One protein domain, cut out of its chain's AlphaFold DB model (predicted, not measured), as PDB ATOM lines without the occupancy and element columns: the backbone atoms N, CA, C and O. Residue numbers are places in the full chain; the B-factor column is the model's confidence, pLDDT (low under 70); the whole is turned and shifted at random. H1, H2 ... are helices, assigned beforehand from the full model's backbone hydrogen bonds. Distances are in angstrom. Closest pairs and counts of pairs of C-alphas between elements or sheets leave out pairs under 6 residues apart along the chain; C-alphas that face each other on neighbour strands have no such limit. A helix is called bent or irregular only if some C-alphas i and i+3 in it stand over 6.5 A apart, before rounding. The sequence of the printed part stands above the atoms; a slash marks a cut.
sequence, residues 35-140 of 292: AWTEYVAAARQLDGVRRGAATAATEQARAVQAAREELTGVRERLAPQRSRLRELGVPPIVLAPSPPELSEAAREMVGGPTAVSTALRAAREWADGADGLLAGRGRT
ATOM      1  N   ALA A  35     213.484 130.875 227.240       90.56
ATOM      2  CA  ALA A  35     213.268 131.103 225.809       90.56
ATOM      3  C   ALA A  35     212.178 130.182 225.223       90.56
ATOM      4  O   ALA A  35     211.325 130.620 224.449       90.56
ATOM      5  N   TRP A  36     212.149 128.909 225.630       94.06
ATOM      6  CA  TRP A  36     211.099 127.979 225.216       94.06
ATOM      7  C   TRP A  36     209.717 128.390 225.739       94.06
ATOM      8  O   TRP A  36     208.735 128.348 224.992       94.06
ATOM      9  N   THR A  37     209.617 128.821 227.001       96.94
ATOM     10  CA  THR A  37     208.334 129.280 227.561       96.94
ATOM     11  C   THR A  37     207.799 130.526 226.861       96.94
ATOM     12  O   THR A  37     206.597 130.596 226.591       96.94
ATOM     13  N   GLU A  38     208.676 131.464 226.500       95.38
ATOM     14  CA  GLU A  38     208.319 132.658 225.732       95.38
ATOM     15  C   GLU A  38     207.823 132.291 224.329       95.38
ATOM     16  O   GLU A  38     206.761 132.753 223.906       95.38
ATOM     17  N   TYR A  39     208.520 131.383 223.642       95.69
ATOM     18  CA  TYR A  39     208.084 130.878 222.342       95.69
ATOM     19  C   TYR A  39     206.688 130.240 222.408       95.69
ATOM     20  O   TYR A  39     205.820 130.554 221.591       95.69
ATOM     21  N   VAL A  40     206.431 129.374 223.397       98.12
ATOM     22  CA  VAL A  40     205.115 128.733 223.562       98.12
ATOM     23  C   VAL A  40     204.027 129.767 223.870       98.12
ATOM     24  O   VAL A  40     202.907 129.647 223.363       98.12
ATOM     25  N   ALA A  41     204.332 130.793 224.668       98.06
ATOM     26  CA  ALA A  41     203.402 131.886 224.941       98.06
ATOM     27  C   ALA A  41     203.077 132.684 223.665       98.06
ATOM     28  O   ALA A  41     201.899 132.884 223.356       98.06
ATOM     29  N   ALA A  42     204.093 133.046 222.878       97.38
ATOM     30  CA  ALA A  42     203.925 133.731 221.598       97.38
ATOM     31  C   ALA A  42     203.125 132.884 220.589       97.38
ATOM     32  O   ALA A  42     202.220 133.391 219.926       97.38
ATOM     33  N   ALA A  43     203.383 131.574 220.518       97.81
ATOM     34  CA  ALA A  43     202.640 130.658 219.654       97.81
ATOM     35  C   ALA A  43     201.150 130.579 220.035       97.81
ATOM     36  O   ALA A  43     200.281 130.602 219.161       97.81
ATOM     37  N   ARG A  44     200.829 130.550 221.338       98.38
ATOM     38  CA  ARG A  44     199.436 130.596 221.827       98.38
ATOM     39  C   ARG A  44     198.761 131.928 221.510       98.38
ATOM     40  O   ARG A  44     197.587 131.935 221.147       98.38
ATOM     41  N   GLN A  45     199.492 133.038 221.617       97.75
ATOM     42  CA  GLN A  45     198.985 134.356 221.242       97.75
ATOM     43  C   GLN A  45     198.665 134.420 219.743       97.75
ATOM     44  O   GLN A  45     197.579 134.867 219.372       97.75
ATOM     45  N   LEU A  46     199.563 133.923 218.887       98.12
ATOM     46  CA  LEU A  46     199.345 133.868 217.440       98.12
ATOM     47  C   LEU A  46     198.132 133.004 217.080       98.12
ATOM     48  O   LEU A  46     197.318 133.402 216.245       98.12
ATOM     49  N   ASP A  47     197.976 131.847 217.725       98.31
ATOM     50  CA  ASP A  47     196.807 130.993 217.514       98.31
ATOM     51  C   ASP A  47     195.504 131.677 217.970       98.31
ATOM     52  O   ASP A  47     194.487 131.615 217.277       98.31
ATOM     53  N   GLY A  48     195.553 132.427 219.075       98.06
ATOM     54  CA  GLY A  48     194.461 133.298 219.509       98.06
ATOM     55  C   GLY A  48     194.078 134.340 218.450       98.06
ATOM     56  O   GLY A  48     192.899 134.461 218.110       98.06
ATOM     57  N   VAL A  49     195.060 135.037 217.867       98.44
ATOM     58  CA  VAL A  49     194.839 136.014 216.780       98.44
ATOM     59  C   VAL A  49     194.252 135.338 215.540       98.44
ATOM     60  O   VAL A  49     193.296 135.854 214.961       98.44
ATOM     61  N   ARG A  50     194.760 134.163 215.149       98.06
ATOM     62  CA  ARG A  50     194.251 133.408 213.992       98.06
ATOM     63  C   ARG A  50     192.790 133.002 214.181       98.06
ATOM     64  O   ARG A  50     191.994 133.162 213.256       98.06
ATOM     65  N   ARG A  51     192.426 132.503 215.367       98.25
ATOM     66  CA  ARG A  51     191.034 132.160 215.694       98.25
ATOM     67  C   ARG A  51     190.141 133.399 215.709       98.25
ATOM     68  O   ARG A  51     189.070 133.365 215.111       98.25
ATOM     69  N   GLY A  52     190.601 134.500 216.304       97.88
ATOM     70  CA  GLY A  52     189.881 135.777 216.294       97.88
ATOM     71  C   GLY A  52     189.620 136.294 214.876       97.88
ATOM     72  O   GLY A  52     188.488 136.637 214.541       97.88
ATOM     73  N   ALA A  53     190.637 136.264 214.010       97.38
ATOM     74  CA  ALA A  53     190.512 136.660 212.610       97.38
ATOM     75  C   ALA A  53     189.543 135.754 211.829       97.38
ATOM     76  O   ALA A  53     188.731 136.253 211.052       97.38
ATOM     77  N   ALA A  54     189.581 134.436 212.058       97.06
ATOM     78  CA  ALA A  54     188.653 133.494 211.429       97.06
ATOM     79  C   ALA A  54     187.195 133.733 211.863       97.06
ATOM     80  O   ALA A  54     186.286 133.707 211.025       97.06
ATOM     81  N   THR A  55     186.965 134.019 213.149       97.62
ATOM     82  CA  THR A  55     185.638 134.379 213.668       97.62
ATOM     83  C   THR A  55     185.139 135.678 213.035       97.62
ATOM     84  O   THR A  55     184.049 135.684 212.464       97.62
ATOM     85  N   ALA A  56     185.955 136.736 213.030       95.88
ATOM     86  CA  ALA A  56     185.595 138.026 212.435       95.88
ATOM     87  C   ALA A  56     185.300 137.917 210.927       95.88
ATOM     88  O   ALA A  56     184.313 138.470 210.439       95.88
ATOM     89  N   ALA A  57     186.102 137.148 210.182       96.12
ATOM     90  CA  ALA A  57     185.866 136.898 208.760       96.12
ATOM     91  C   ALA A  57     184.535 136.162 208.518       96.12
ATOM     92  O   ALA A  57     183.796 136.491 207.589       96.12
ATOM     93  N   THR A  58     184.199 135.198 209.379       97.19
ATOM     94  CA  THR A  58     182.926 134.467 209.296       97.19
ATOM     95  C   THR A  58     181.736 135.379 209.606       97.19
ATOM     96  O   THR A  58     180.715 135.314 208.919       97.19
ATOM     97  N   GLU A  59     181.849 136.258 210.601       96.00
ATOM     98  CA  GLU A  59     180.821 137.257 210.919       96.00
ATOM     99  C   GLU A  59     180.610 138.246 209.771       96.00
ATOM    100  O   GLU A  59     179.469 138.494 209.373       96.00
ATOM    101  N   GLN A  60     181.693 138.739 209.166       94.94
ATOM    102  CA  GLN A  60     181.616 139.604 207.992       94.94
ATOM    103  C   GLN A  60     180.954 138.889 206.805       94.94
ATOM    104  O   GLN A  60     180.108 139.479 206.131       94.94
ATOM    105  N   ALA A  61     181.282 137.614 206.568       95.69
ATOM    106  CA  ALA A  61     180.656 136.819 205.514       95.69
ATOM    107  C   ALA A  61     179.140 136.667 205.732       95.69
ATOM    108  O   ALA A  61     178.364 136.869 204.796       95.69
ATOM    109  N   ARG A  62     178.705 136.393 206.971       95.75
ATOM    110  CA  ARG A  62     177.274 136.336 207.325       95.75
ATOM    111  C   ARG A  62     176.584 137.687 207.135       95.75
ATOM    112  O   ARG A  62     175.496 137.730 206.569       95.75
ATOM    113  N   ALA A  63     177.219 138.786 207.546       91.62
ATOM    114  CA  ALA A  63     176.667 140.130 207.376       91.62
ATOM    115  C   ALA A  63     176.490 140.506 205.893       91.62
ATOM    116  O   ALA A  63     175.458 141.059 205.510       91.62
ATOM    117  N   VAL A  64     177.461 140.167 205.038       94.44
ATOM    118  CA  VAL A  64     177.367 140.388 203.584       94.44
ATOM    119  C   VAL A  64     176.269 139.529 202.961       94.44
ATOM    120  O   VAL A  64     175.533 140.016 202.102       94.44
ATOM    121  N   GLN A  65     176.138 138.272 203.386       95.88
ATOM    122  CA  GLN A  65     175.091 137.384 202.886       95.88
ATOM    123  C   GLN A  65     173.691 137.904 203.248       95.88
ATOM    124  O   GLN A  65     172.855 138.048 202.356       95.88
ATOM    125  N   ALA A  66     173.478 138.315 204.499       94.00
ATOM    126  CA  ALA A  66     172.225 138.937 204.931       94.00
ATOM    127  C   ALA A  66     171.908 140.220 204.135       94.00
ATOM    128  O   ALA A  66     170.775 140.440 203.715       94.00
ATOM    129  N   ALA A  67     172.917 141.054 203.854       94.38
ATOM    130  CA  ALA A  67     172.731 142.246 203.024       94.38
ATOM    131  C   ALA A  67     172.335 141.904 201.571       94.38
ATOM    132  O   ALA A  67     171.530 142.613 200.967       94.38
ATOM    133  N   ARG A  68     172.867 140.817 200.995       95.88
ATOM    134  CA  ARG A  68     172.479 140.349 199.649       95.88
ATOM    135  C   ARG A  68     171.042 139.836 199.606       95.88
ATOM    136  O   ARG A  68     170.348 140.081 198.618       95.88
ATOM    137  N   GLU A  69     170.604 139.154 200.657       97.06
ATOM    138  CA  GLU A  69     169.226 138.676 200.799       97.06
ATOM    139  C   GLU A  69     168.243 139.854 200.880       97.06
ATOM    140  O   GLU A  69     167.312 139.923 200.076       97.06
ATOM    141  N   GLU A  70     168.511 140.851 201.733       96.00
ATOM    142  CA  GLU A  70     167.688 142.072 201.813       96.00
ATOM    143  C   GLU A  70     167.662 142.844 200.484       96.00
ATOM    144  O   GLU A  70     166.601 143.265 200.023       96.00
ATOM    145  N   LEU A  71     168.809 142.987 199.807       96.62
ATOM    146  CA  LEU A  71     168.871 143.643 198.497       96.62
ATOM    147  C   LEU A  71     168.037 142.909 197.436       96.62
ATOM    148  O   LEU A  71     167.412 143.553 196.590       96.62
ATOM    149  N   THR A  72     168.030 141.576 197.464       97.38
ATOM    150  CA  THR A  72     167.208 140.766 196.554       97.38
ATOM    151  C   THR A  72     165.726 141.000 196.837       97.38
ATOM    152  O   THR A  72     164.988 141.335 195.909       97.38
ATOM    153  N   GLY A  73     165.317 140.990 198.110       95.94
ATOM    154  CA  GLY A  73     163.941 141.301 198.509       95.94
ATOM    155  C   GLY A  73     163.489 142.712 198.108       95.94
ATOM    156  O   GLY A  73     162.382 142.889 197.594       95.94
ATOM    157  N   VAL A  74     164.349 143.728 198.260       97.12
ATOM    158  CA  VAL A  74     164.050 145.100 197.802       97.12
ATOM    159  C   VAL A  74     163.892 145.149 196.276       97.12
ATOM    160  O   VAL A  74     162.966 145.787 195.773       97.12
ATOM    161  N   ARG A  75     164.743 144.453 195.510       96.19
ATOM    162  CA  ARG A  75     164.645 144.409 194.037       96.19
ATOM    163  C   ARG A  75     163.362 143.739 193.554       96.19
ATOM    164  O   ARG A  75     162.722 144.269 192.645       96.19
ATOM    165  N   GLU A  76     162.990 142.619 194.165       96.69
ATOM    166  CA  GLU A  76     161.747 141.906 193.858       96.69
ATOM    167  C   GLU A  76     160.517 142.790 194.103       96.69
ATOM    168  O   GLU A  76     159.607 142.805 193.275       96.69
ATOM    169  N   ARG A  77     160.519 143.605 195.168       94.44
ATOM    170  CA  ARG A  77     159.436 144.566 195.457       94.44
ATOM    171  C   ARG A  77     159.400 145.761 194.506       94.44
ATOM    172  O   ARG A  77     158.326 146.191 194.092       94.44
ATOM    173  N   LEU A  78     160.554 146.297 194.111       95.88
ATOM    174  CA  LEU A  78     160.609 147.460 193.215       95.88
ATOM    175  C   LEU A  78     160.188 147.135 191.771       95.88
ATOM    176  O   LEU A  78     159.764 148.033 191.038       95.88
ATOM    177  N   ALA A  79     160.298 145.877 191.332       95.81
ATOM    178  CA  ALA A  79     159.912 145.460 189.982       95.81
ATOM    179  C   ALA A  79     158.427 145.745 189.642       95.81
ATOM    180  O   ALA A  79     158.180 146.454 188.657       95.81
ATOM    181  N   PRO A  80     157.429 145.293 190.433       94.69
ATOM    182  CA  PRO A  80     156.024 145.615 190.184       94.69
ATOM    183  C   PRO A  80     155.721 147.110 190.352       94.69
ATOM    184  O   PRO A  80     154.928 147.648 189.579       94.69
ATOM    185  N   GLN A  81     156.374 147.812 191.290       95.12
ATOM    186  CA  GLN A  81     156.211 149.265 191.446       95.12
ATOM    187  C   GLN A  81     156.617 150.017 190.175       95.12
ATOM    188  O   GLN A  81     155.873 150.871 189.689       95.12
ATOM    189  N   ARG A  82     157.766 149.657 189.586       95.69
ATOM    190  CA  ARG A  82     158.230 150.225 188.315       95.69
ATOM    191  C   ARG A  82     157.276 149.918 187.162       95.69
ATOM    192  O   ARG A  82     157.071 150.802 186.337       95.69
ATOM    193  N   SER A  83     156.685 148.720 187.098       95.12
ATOM    194  CA  SER A  83     155.658 148.403 186.086       95.12
ATOM    195  C   SER A  83     154.450 149.328 186.214       95.12
ATOM    196  O   SER A  83     154.098 150.009 185.256       95.12
ATOM    197  N   ARG A  84     153.895 149.450 187.428       93.06
ATOM    198  CA  ARG A  84     152.741 150.320 187.705       93.06
ATOM    199  C   ARG A  84     153.029 151.788 187.390       93.06
ATOM    200  O   ARG A  84     152.190 152.474 186.825       93.06
ATOM    201  N   LEU A  85     154.221 152.281 187.724       94.12
ATOM    202  CA  LEU A  85     154.638 153.645 187.382       94.12
ATOM    203  C   LEU A  85     154.700 153.868 185.864       94.12
ATOM    204  O   LEU A  85     154.271 154.920 185.395       94.12
ATOM    205  N   ARG A  86     155.184 152.885 185.094       94.75
ATOM    206  CA  ARG A  86     155.173 152.964 183.624       94.75
ATOM    207  C   ARG A  86     153.754 152.943 183.062       94.75
ATOM    208  O   ARG A  86     153.466 153.722 182.162       94.75
ATOM    209  N   GLU A  87     152.871 152.109 183.607       93.50
ATOM    210  CA  GLU A  87     151.443 152.080 183.242       93.50
ATOM    211  C   GLU A  87     150.752 153.424 183.528       93.50
ATOM    212  O   GLU A  87     149.882 153.849 182.775       93.50
ATOM    213  N   LEU A  88     151.192 154.140 184.568       91.44
ATOM    214  CA  LEU A  88     150.754 155.504 184.890       91.44
ATOM    215  C   LEU A  88     151.424 156.597 184.031       91.44
ATOM    216  O   LEU A  88     151.215 157.783 184.283       91.44
ATOM    217  N   GLY A  89     152.228 156.222 183.033       94.31
ATOM    218  CA  GLY A  89     152.866 157.148 182.099       94.31
ATOM    219  C   GLY A  89     154.144 157.814 182.616       94.31
ATOM    220  O   GLY A  89     154.612 158.768 181.997       94.31
ATOM    221  N   VAL A  90     154.735 157.344 183.724       95.62
ATOM    222  CA  VAL A  90     156.024 157.872 184.203       95.62
ATOM    223  C   VAL A  90     157.136 157.457 183.229       95.62
ATOM    224  O   VAL A  90     157.341 156.254 183.023       95.62
ATOM    225  N   PRO A  91     157.886 158.411 182.638       95.62
ATOM    226  CA  PRO A  91     158.953 158.087 181.700       95.62
ATOM    227  C   PRO A  91     160.041 157.211 182.344       95.62
ATOM    228  O   PRO A  91     160.450 157.474 183.478       95.62
ATOM    229  N   PRO A  92     160.593 156.216 181.624       91.19
ATOM    230  CA  PRO A  92     161.579 155.288 182.182       91.19
ATOM    231  C   PRO A  92     162.877 155.975 182.619       91.19
ATOM    232  O   PRO A  92     163.528 155.490 183.540       91.19
ATOM    233  N   ILE A  93     163.228 157.118 182.014       91.31
ATOM    234  CA  ILE A  93     164.414 157.903 182.385       91.31
ATOM    235  C   ILE A  93     164.335 158.442 183.819       91.31
ATOM    236  O   ILE A  93     165.355 158.538 184.484       91.31
ATOM    237  N   VAL A  94     163.127 158.724 184.318       93.62
ATOM    238  CA  VAL A  94     162.899 159.202 185.693       93.62
ATOM    239  C   VAL A  94     162.959 158.046 186.702       93.62
ATOM    240  O   VAL A  94     163.137 158.264 187.893       93.62
ATOM    241  N   LEU A  95     162.822 156.795 186.242       92.94
ATOM    242  CA  LEU A  95     162.853 155.594 187.091       92.94
ATOM    243  C   LEU A  95     164.266 155.024 187.293       92.94
ATOM    244  O   LEU A  95     164.440 154.069 188.066       92.94
ATOM    245  N   ALA A  96     165.249 155.560 186.570       94.19
ATOM    246  CA  ALA A  96     166.654 155.218 186.707       94.19
ATOM    247  C   ALA A  96     167.342 156.245 187.622       94.19
ATOM    248  O   ALA A  96     167.140 157.442 187.425       94.19
ATOM    249  N   PRO A  97     168.146 155.801 188.603       93.06
ATOM    250  CA  PRO A  97     168.876 156.718 189.468       93.06
ATOM    251  C   PRO A  97     169.860 157.548 188.645       93.06
ATOM    252  O   PRO A  97     170.526 157.028 187.740       93.06
ATOM    253  N   SER A  98     169.962 158.834 188.960       94.81
ATOM    254  CA  SER A  98     170.892 159.721 188.264       94.81
ATOM    255  C   SER A  98     172.349 159.447 188.697       94.81
ATOM    256  O   SER A  98     172.595 158.965 189.807       94.81
ATOM    257  N   PRO A  99     173.367 159.743 187.860       94.94
ATOM    258  CA  PRO A  99     174.773 159.594 188.247       94.94
ATOM    259  C   PRO A  99     175.165 160.241 189.593       94.94
ATOM    260  O   PRO A  99     175.905 159.601 190.345       94.94
ATOM    261  N   PRO A 100     174.693 161.458 189.953       94.81
ATOM    262  CA  PRO A 100     175.000 162.022 191.265       94.81
ATOM    263  C   PRO A 100     174.365 161.227 192.415       94.81
ATOM    264  O   PRO A 100     175.058 160.987 193.402       94.81
ATOM    265  N   GLU A 101     173.131 160.732 192.276       94.00
ATOM    266  CA  GLU A 101     172.489 159.872 193.289       94.00
ATOM    267  C   GLU A 101     173.282 158.578 193.509       94.00
ATOM    268  O   GLU A 101     173.493 158.156 194.645       94.00
ATOM    269  N   LEU A 102     173.797 157.973 192.432       95.50
ATOM    270  CA  LEU A 102     174.663 156.795 192.534       95.50
ATOM    271  C   LEU A 102     175.967 157.105 193.281       95.50
ATOM    272  O   LEU A 102     176.433 156.280 194.066       95.50
ATOM    273  N   SER A 103     176.552 158.285 193.062       95.69
ATOM    274  CA  SER A 103     177.771 158.710 193.762       95.69
ATOM    275  C   SER A 103     177.535 159.008 195.249       95.69
ATOM    276  O   SER A 103     178.415 158.776 196.076       95.69
ATOM    277  N   GLU A 104     176.353 159.509 195.608       95.62
ATOM    278  CA  GLU A 104     175.945 159.733 196.995       95.62
ATOM    279  C   GLU A 104     175.689 158.412 197.713       95.62
ATOM    280  O   GLU A 104     176.308 158.159 198.744       95.62
ATOM    281  N   ALA A 105     174.919 157.512 197.096       93.19
ATOM    282  CA  ALA A 105     174.722 156.161 197.610       93.19
ATOM    283  C   ALA A 105     176.061 155.419 197.774       93.19
ATOM    284  O   ALA A 105     176.286 154.746 198.777       93.19
ATOM    285  N   ALA A 106     176.993 155.569 196.825       94.00
ATOM    286  CA  ALA A 106     178.331 154.997 196.947       94.00
ATOM    287  C   ALA A 106     179.085 155.543 198.169       94.00
ATOM    288  O   ALA A 106     179.686 154.753 198.894       94.00
ATOM    289  N   ARG A 107     179.016 156.857 198.430       94.94
ATOM    290  CA  ARG A 107     179.627 157.488 199.615       94.94
ATOM    291  C   ARG A 107     179.009 156.987 200.920       94.94
ATOM    292  O   ARG A 107     179.757 156.714 201.854       94.94
ATOM    293  N   GLU A 108     177.692 156.801 200.979       91.75
ATOM    294  CA  GLU A 108     177.021 156.224 202.154       91.75
ATOM    295  C   GLU A 108     177.474 154.780 202.434       91.75
ATOM    296  O   GLU A 108     177.643 154.384 203.588       91.75
ATOM    297  N   MET A 109     177.748 153.999 201.384       92.31
ATOM    298  CA  MET A 109     178.213 152.613 201.508       92.31
ATOM    299  C   MET A 109     179.694 152.476 201.907       92.31
ATOM    300  O   MET A 109     180.103 151.389 202.324       92.31
ATOM    301  N   VAL A 110     180.500 153.548 201.843       96.00
ATOM    302  CA  VAL A 110     181.921 153.525 202.262       96.00
ATOM    303  C   VAL A 110     182.073 153.159 203.745       96.00
ATOM    304  O   VAL A 110     183.092 152.593 204.131       96.00
ATOM    305  N   GLY A 111     181.043 153.392 204.568       90.75
ATOM    306  CA  GLY A 111     181.030 153.043 205.996       90.75
ATOM    307  C   GLY A 111     181.051 151.539 206.313       90.75
ATOM    308  O   GLY A 111     181.096 151.168 207.484       90.75
ATOM    309  N   GLY A 112     181.021 150.663 205.304       92.38
ATOM    310  CA  GLY A 112     181.122 149.213 205.469       92.38
ATOM    311  C   GLY A 112     179.771 148.488 205.567       92.38
ATOM    312  O   GLY A 112     178.715 149.067 205.300       92.38
ATOM    313  N   PRO A 113     179.770 147.188 205.932       91.50
ATOM    314  CA  PRO A 113     178.579 146.331 205.852       91.50
ATOM    315  C   PRO A 113     177.394 146.809 206.703       91.50
ATOM    316  O   PRO A 113     176.237 146.644 206.314       91.50
ATOM    317  N   THR A 114     177.662 147.425 207.855       90.12
ATOM    318  CA  THR A 114     176.626 147.952 208.753       90.12
ATOM    319  C   THR A 114     175.909 149.155 208.142       90.12
ATOM    320  O   THR A 114     174.675 149.209 208.193       90.12
ATOM    321  N   ALA A 115     176.645 150.061 207.488       93.44
ATOM    322  CA  ALA A 115     176.084 151.196 206.756       93.44
ATOM    323  C   ALA A 115     175.194 150.716 205.599       93.44
ATOM    324  O   ALA A 115     174.040 151.131 205.500       93.44
ATOM    325  N   VAL A 116     175.672 149.738 204.815       95.69
ATOM    326  CA  VAL A 116     174.888 149.101 203.742       95.69
ATOM    327  C   VAL A 116     173.595 148.484 204.288       95.69
ATOM    328  O   VAL A 116     172.522 148.718 203.738       95.69
ATOM    329  N   SER A 117     173.661 147.735 205.394       94.06
ATOM    330  CA  SER A 117     172.464 147.119 205.992       94.06
ATOM    331  C   SER A 117     171.445 148.158 206.484       94.06
ATOM    332  O   SER A 117     170.240 147.960 206.343       94.06
ATOM    333  N   THR A 118     171.921 149.286 207.017       94.38
ATOM    334  CA  THR A 118     171.068 150.388 207.488       94.38
ATOM    335  C   THR A 118     170.379 151.077 206.313       94.38
ATOM    336  O   THR A 118     169.166 151.278 206.352       94.38
ATOM    337  N   ALA A 119     171.123 151.344 205.239       94.38
ATOM    338  CA  ALA A 119     170.578 151.898 204.004       94.38
ATOM    339  C   ALA A 119     169.537 150.963 203.360       94.38
ATOM    340  O   ALA A 119     168.488 151.429 202.919       94.38
ATOM    341  N   LEU A 120     169.767 149.643 203.360       96.12
ATOM    342  CA  LEU A 120     168.805 148.664 202.835       96.12
ATOM    343  C   LEU A 120     167.503 148.611 203.647       96.12
ATOM    344  O   LEU A 120     166.428 148.556 203.051       96.12
ATOM    345  N   ARG A 121     167.572 148.680 204.985       94.88
ATOM    346  CA  ARG A 121     166.365 148.754 205.833       94.88
ATOM    347  C   ARG A 121     165.574 150.030 205.567       94.88
ATOM    348  O   ARG A 121     164.368 149.952 205.356       94.88
ATOM    349  N   ALA A 122     166.256 151.172 205.482       94.75
ATOM    350  CA  ALA A 122     165.615 152.431 205.119       94.75
ATOM    351  C   ALA A 122     164.959 152.331 203.731       94.75
ATOM    352  O   ALA A 122     163.789 152.667 203.576       94.75
ATOM    353  N   ALA A 123     165.666 151.805 202.726       94.62
ATOM    354  CA  ALA A 123     165.124 151.612 201.381       94.62
ATOM    355  C   ALA A 123     163.877 150.710 201.369       94.62
ATOM    356  O   ALA A 123     162.935 150.978 200.624       94.62
ATOM    357  N   ARG A 124     163.844 149.672 202.213       95.81
ATOM    358  CA  ARG A 124     162.675 148.806 202.389       95.81
ATOM    359  C   ARG A 124     161.491 149.553 203.007       95.81
ATOM    360  O   ARG A 124     160.395 149.461 202.468       95.81
ATOM    361  N   GLU A 125     161.710 150.337 204.061       95.69
ATOM    362  CA  GLU A 125     160.664 151.184 204.660       95.69
ATOM    363  C   GLU A 125     160.095 152.192 203.647       95.69
ATOM    364  O   GLU A 125     158.879 152.370 203.553       95.69
ATOM    365  N   TRP A 126     160.958 152.808 202.831       95.31
ATOM    366  CA  TRP A 126     160.536 153.696 201.746       95.31
ATOM    367  C   TRP A 126     159.728 152.962 200.673       95.31
ATOM    368  O   TRP A 126     158.700 153.477 200.229       95.31
ATOM    369  N   ALA A 127     160.164 151.767 200.264       95.25
ATOM    370  CA  ALA A 127     159.445 150.948 199.293       95.25
ATOM    371  C   ALA A 127     158.057 150.543 199.815       95.25
ATOM    372  O   ALA A 127     157.083 150.645 199.069       95.25
ATOM    373  N   ASP A 128     157.947 150.177 201.093       92.88
ATOM    374  CA  ASP A 128     156.680 149.815 201.737       92.88
ATOM    375  C   ASP A 128     155.738 151.026 201.848       92.88
ATOM    376  O   ASP A 128     154.541 150.928 201.554       92.88
ATOM    377  N   GLY A 129     156.276 152.202 202.186       90.31
ATOM    378  CA  GLY A 129     155.526 153.458 202.165       90.31
ATOM    379  C   GLY A 129     155.018 153.815 200.764       90.31
ATOM    380  O   GLY A 129     153.853 154.190 200.598       90.31
ATOM    381  N   ALA A 130     155.859 153.648 199.738       91.25
ATOM    382  CA  ALA A 130     155.484 153.875 198.345       91.25
ATOM    383  C   ALA A 130     154.387 152.904 197.881       91.25
ATOM    384  O   ALA A 130     153.429 153.335 197.235       91.25
ATOM    385  N   ASP A 131     154.471 151.627 198.260       90.50
ATOM    386  CA  ASP A 131     153.418 150.647 197.987       90.50
ATOM    387  C   ASP A 131     152.101 151.014 198.670       90.50
ATOM    388  O   ASP A 131     151.049 150.907 198.040       90.50
ATOM    389  N   GLY A 132     152.133 151.516 199.908       86.00
ATOM    390  CA  GLY A 132     150.945 152.036 200.588       86.00
ATOM    391  C   GLY A 132     150.290 153.194 199.825       86.00
ATOM    392  O   GLY A 132     149.070 153.207 199.631       86.00
ATOM    393  N   LEU A 133     151.094 154.130 199.312       85.62
ATOM    394  CA  LEU A 133     150.610 155.253 198.500       85.62
ATOM    395  C   LEU A 133     150.057 154.795 197.140       85.62
ATOM    396  O   LEU A 133     149.007 155.281 196.704       85.62
ATOM    397  N   LEU A 134     150.726 153.850 196.473       85.50
ATOM    398  CA  LEU A 134     150.269 153.277 195.203       85.50
ATOM    399  C   LEU A 134     148.995 152.439 195.386       85.50
ATOM    400  O   LEU A 134     148.065 152.563 194.589       85.50
ATOM    401  N   ALA A 135     148.907 151.640 196.450       82.62
ATOM    402  CA  ALA A 135     147.725 150.847 196.783       82.62
ATOM    403  C   ALA A 135     146.532 151.735 197.167       82.62
ATOM    404  O   ALA A 135     145.408 151.473 196.726       82.62
ATOM    405  N   GLY A 136     146.774 152.816 197.917       71.38
ATOM    406  CA  GLY A 136     145.763 153.827 198.231       71.38
ATOM    407  C   GLY A 136     145.201 154.485 196.969       71.38
ATOM    408  O   GLY A 136     143.984 154.619 196.821       71.38
ATOM    409  N   ARG A 137     146.074 154.795 196.003       67.31
ATOM    410  CA  ARG A 137     145.679 155.334 194.696       67.31
ATOM    411  C   ARG A 137     144.937 154.303 193.826       67.31
ATOM    412  O   ARG A 137     144.038 154.693 193.089       67.31
ATOM    413  N   GLY A 138     145.264 153.012 193.941       58.38
ATOM    414  CA  GLY A 138     144.663 151.927 193.151       58.38
ATOM    415  C   GLY A 138     143.292 151.437 193.632       58.38
ATOM    416  O   GLY A 138     142.470 151.043 192.811       58.38
ATOM    417  N   ARG A 139     143.001 151.481 194.941       54.59
ATOM    418  CA  ARG A 139     141.688 151.053 195.482       54.59
ATOM    419  C   ARG A 139     140.697 152.192 195.688       54.59
ATOM    420  O   ARG A 139     139.520 151.937 195.917       54.59
ATOM    421  N   THR A 140     141.138 153.443 195.577       48.06
ATOM    422  CA  THR A 140     140.256 154.604 195.701       48.06
ATOM    423  C   THR A 140     140.536 155.640 194.620       48.06
ATOM    424  O   THR A 140     141.128 156.696 194.840       48.06
TER     425      THR A 140
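Overview. This is residues 35 to 140 of the 292 residues of an uncharacterized protein of Micromonospora sp. Rc5 (UniProt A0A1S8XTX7). One very long, nearly straight helix, H1, makes the long axis; its first part, residues 35 to 59, sticks out as a lone arm, and farther on residues 60 to 81 lie side by side with the second long helix, H4, which runs the same way. Between these two the chain folds back through short H2 and H3 in an open loop to one side of the pair, where residues 97 to 104 stand free. The printed part has 106 residues with four named helices, H1, H2, H3 and H4 in that order, and no named strand; its class is all helix. It is extended, with a radius of gyration of the C-alphas of 22.6 A and spans of 81 by 29 by 15 A, the arm making much of the length.

Arrangement. H1, residues 35 to 87, touches H4, residues 113 to 139, with its residues 60 to 81 alone. Their closest C-alphas, those of Ala 67 and Ser 117, are 5.7 A apart, and the two run the same way at a shallow tilt of 17 degrees. H3, residues 99 to 109, and H4 touch, H4 with its residues 115 to 119 alone; the closest C-alphas, those of Met 109 and Val 116, are 5.3 A apart. H3 and H4 run opposite ways at a steep tilt of 52 degrees. H2, residues 92 to 95, is close to H1 but not clearly touching, the closest C-alphas, those of Arg 86 and Pro 92, being 7.0 A apart. H1 and H3 are apart, as are H2 and H4, and H2 and H3. In H3 and H4 every O i to N i+4 pair is within hydrogen-bond range, in H1 47 of 49 are, and H2 is too short for such a pair.

Along the chain. H1 begins at C-alpha 35, (213.268, 131.103, 225.809), and ends at C-alpha 87, (151.443, 152.080, 183.242), 77.9 A from first to last C-alpha. It is neither bent nor irregular, but only just: C-alphas 77 and 80 are 6.4 A apart. H4 is 38.6 A long and ends at C-alpha 139, (141.688, 151.053, 195.482). H3 is 15.4 A long, and H2 has four residues.

Size, cuts and confidence. The two C-alphas farthest apart, those of Ala 35 and Thr 140, are 82.4 A apart. Without the stretches that stand free, the body has 73 residues and spans 44 by 25 by 15 A. The printed part has no cut, and the links H1 to H2, H2 to H3 and H3 to H4 are tight. The mean pLDDT of the printed part is 93.0, and residues 137 to 140 are under 70.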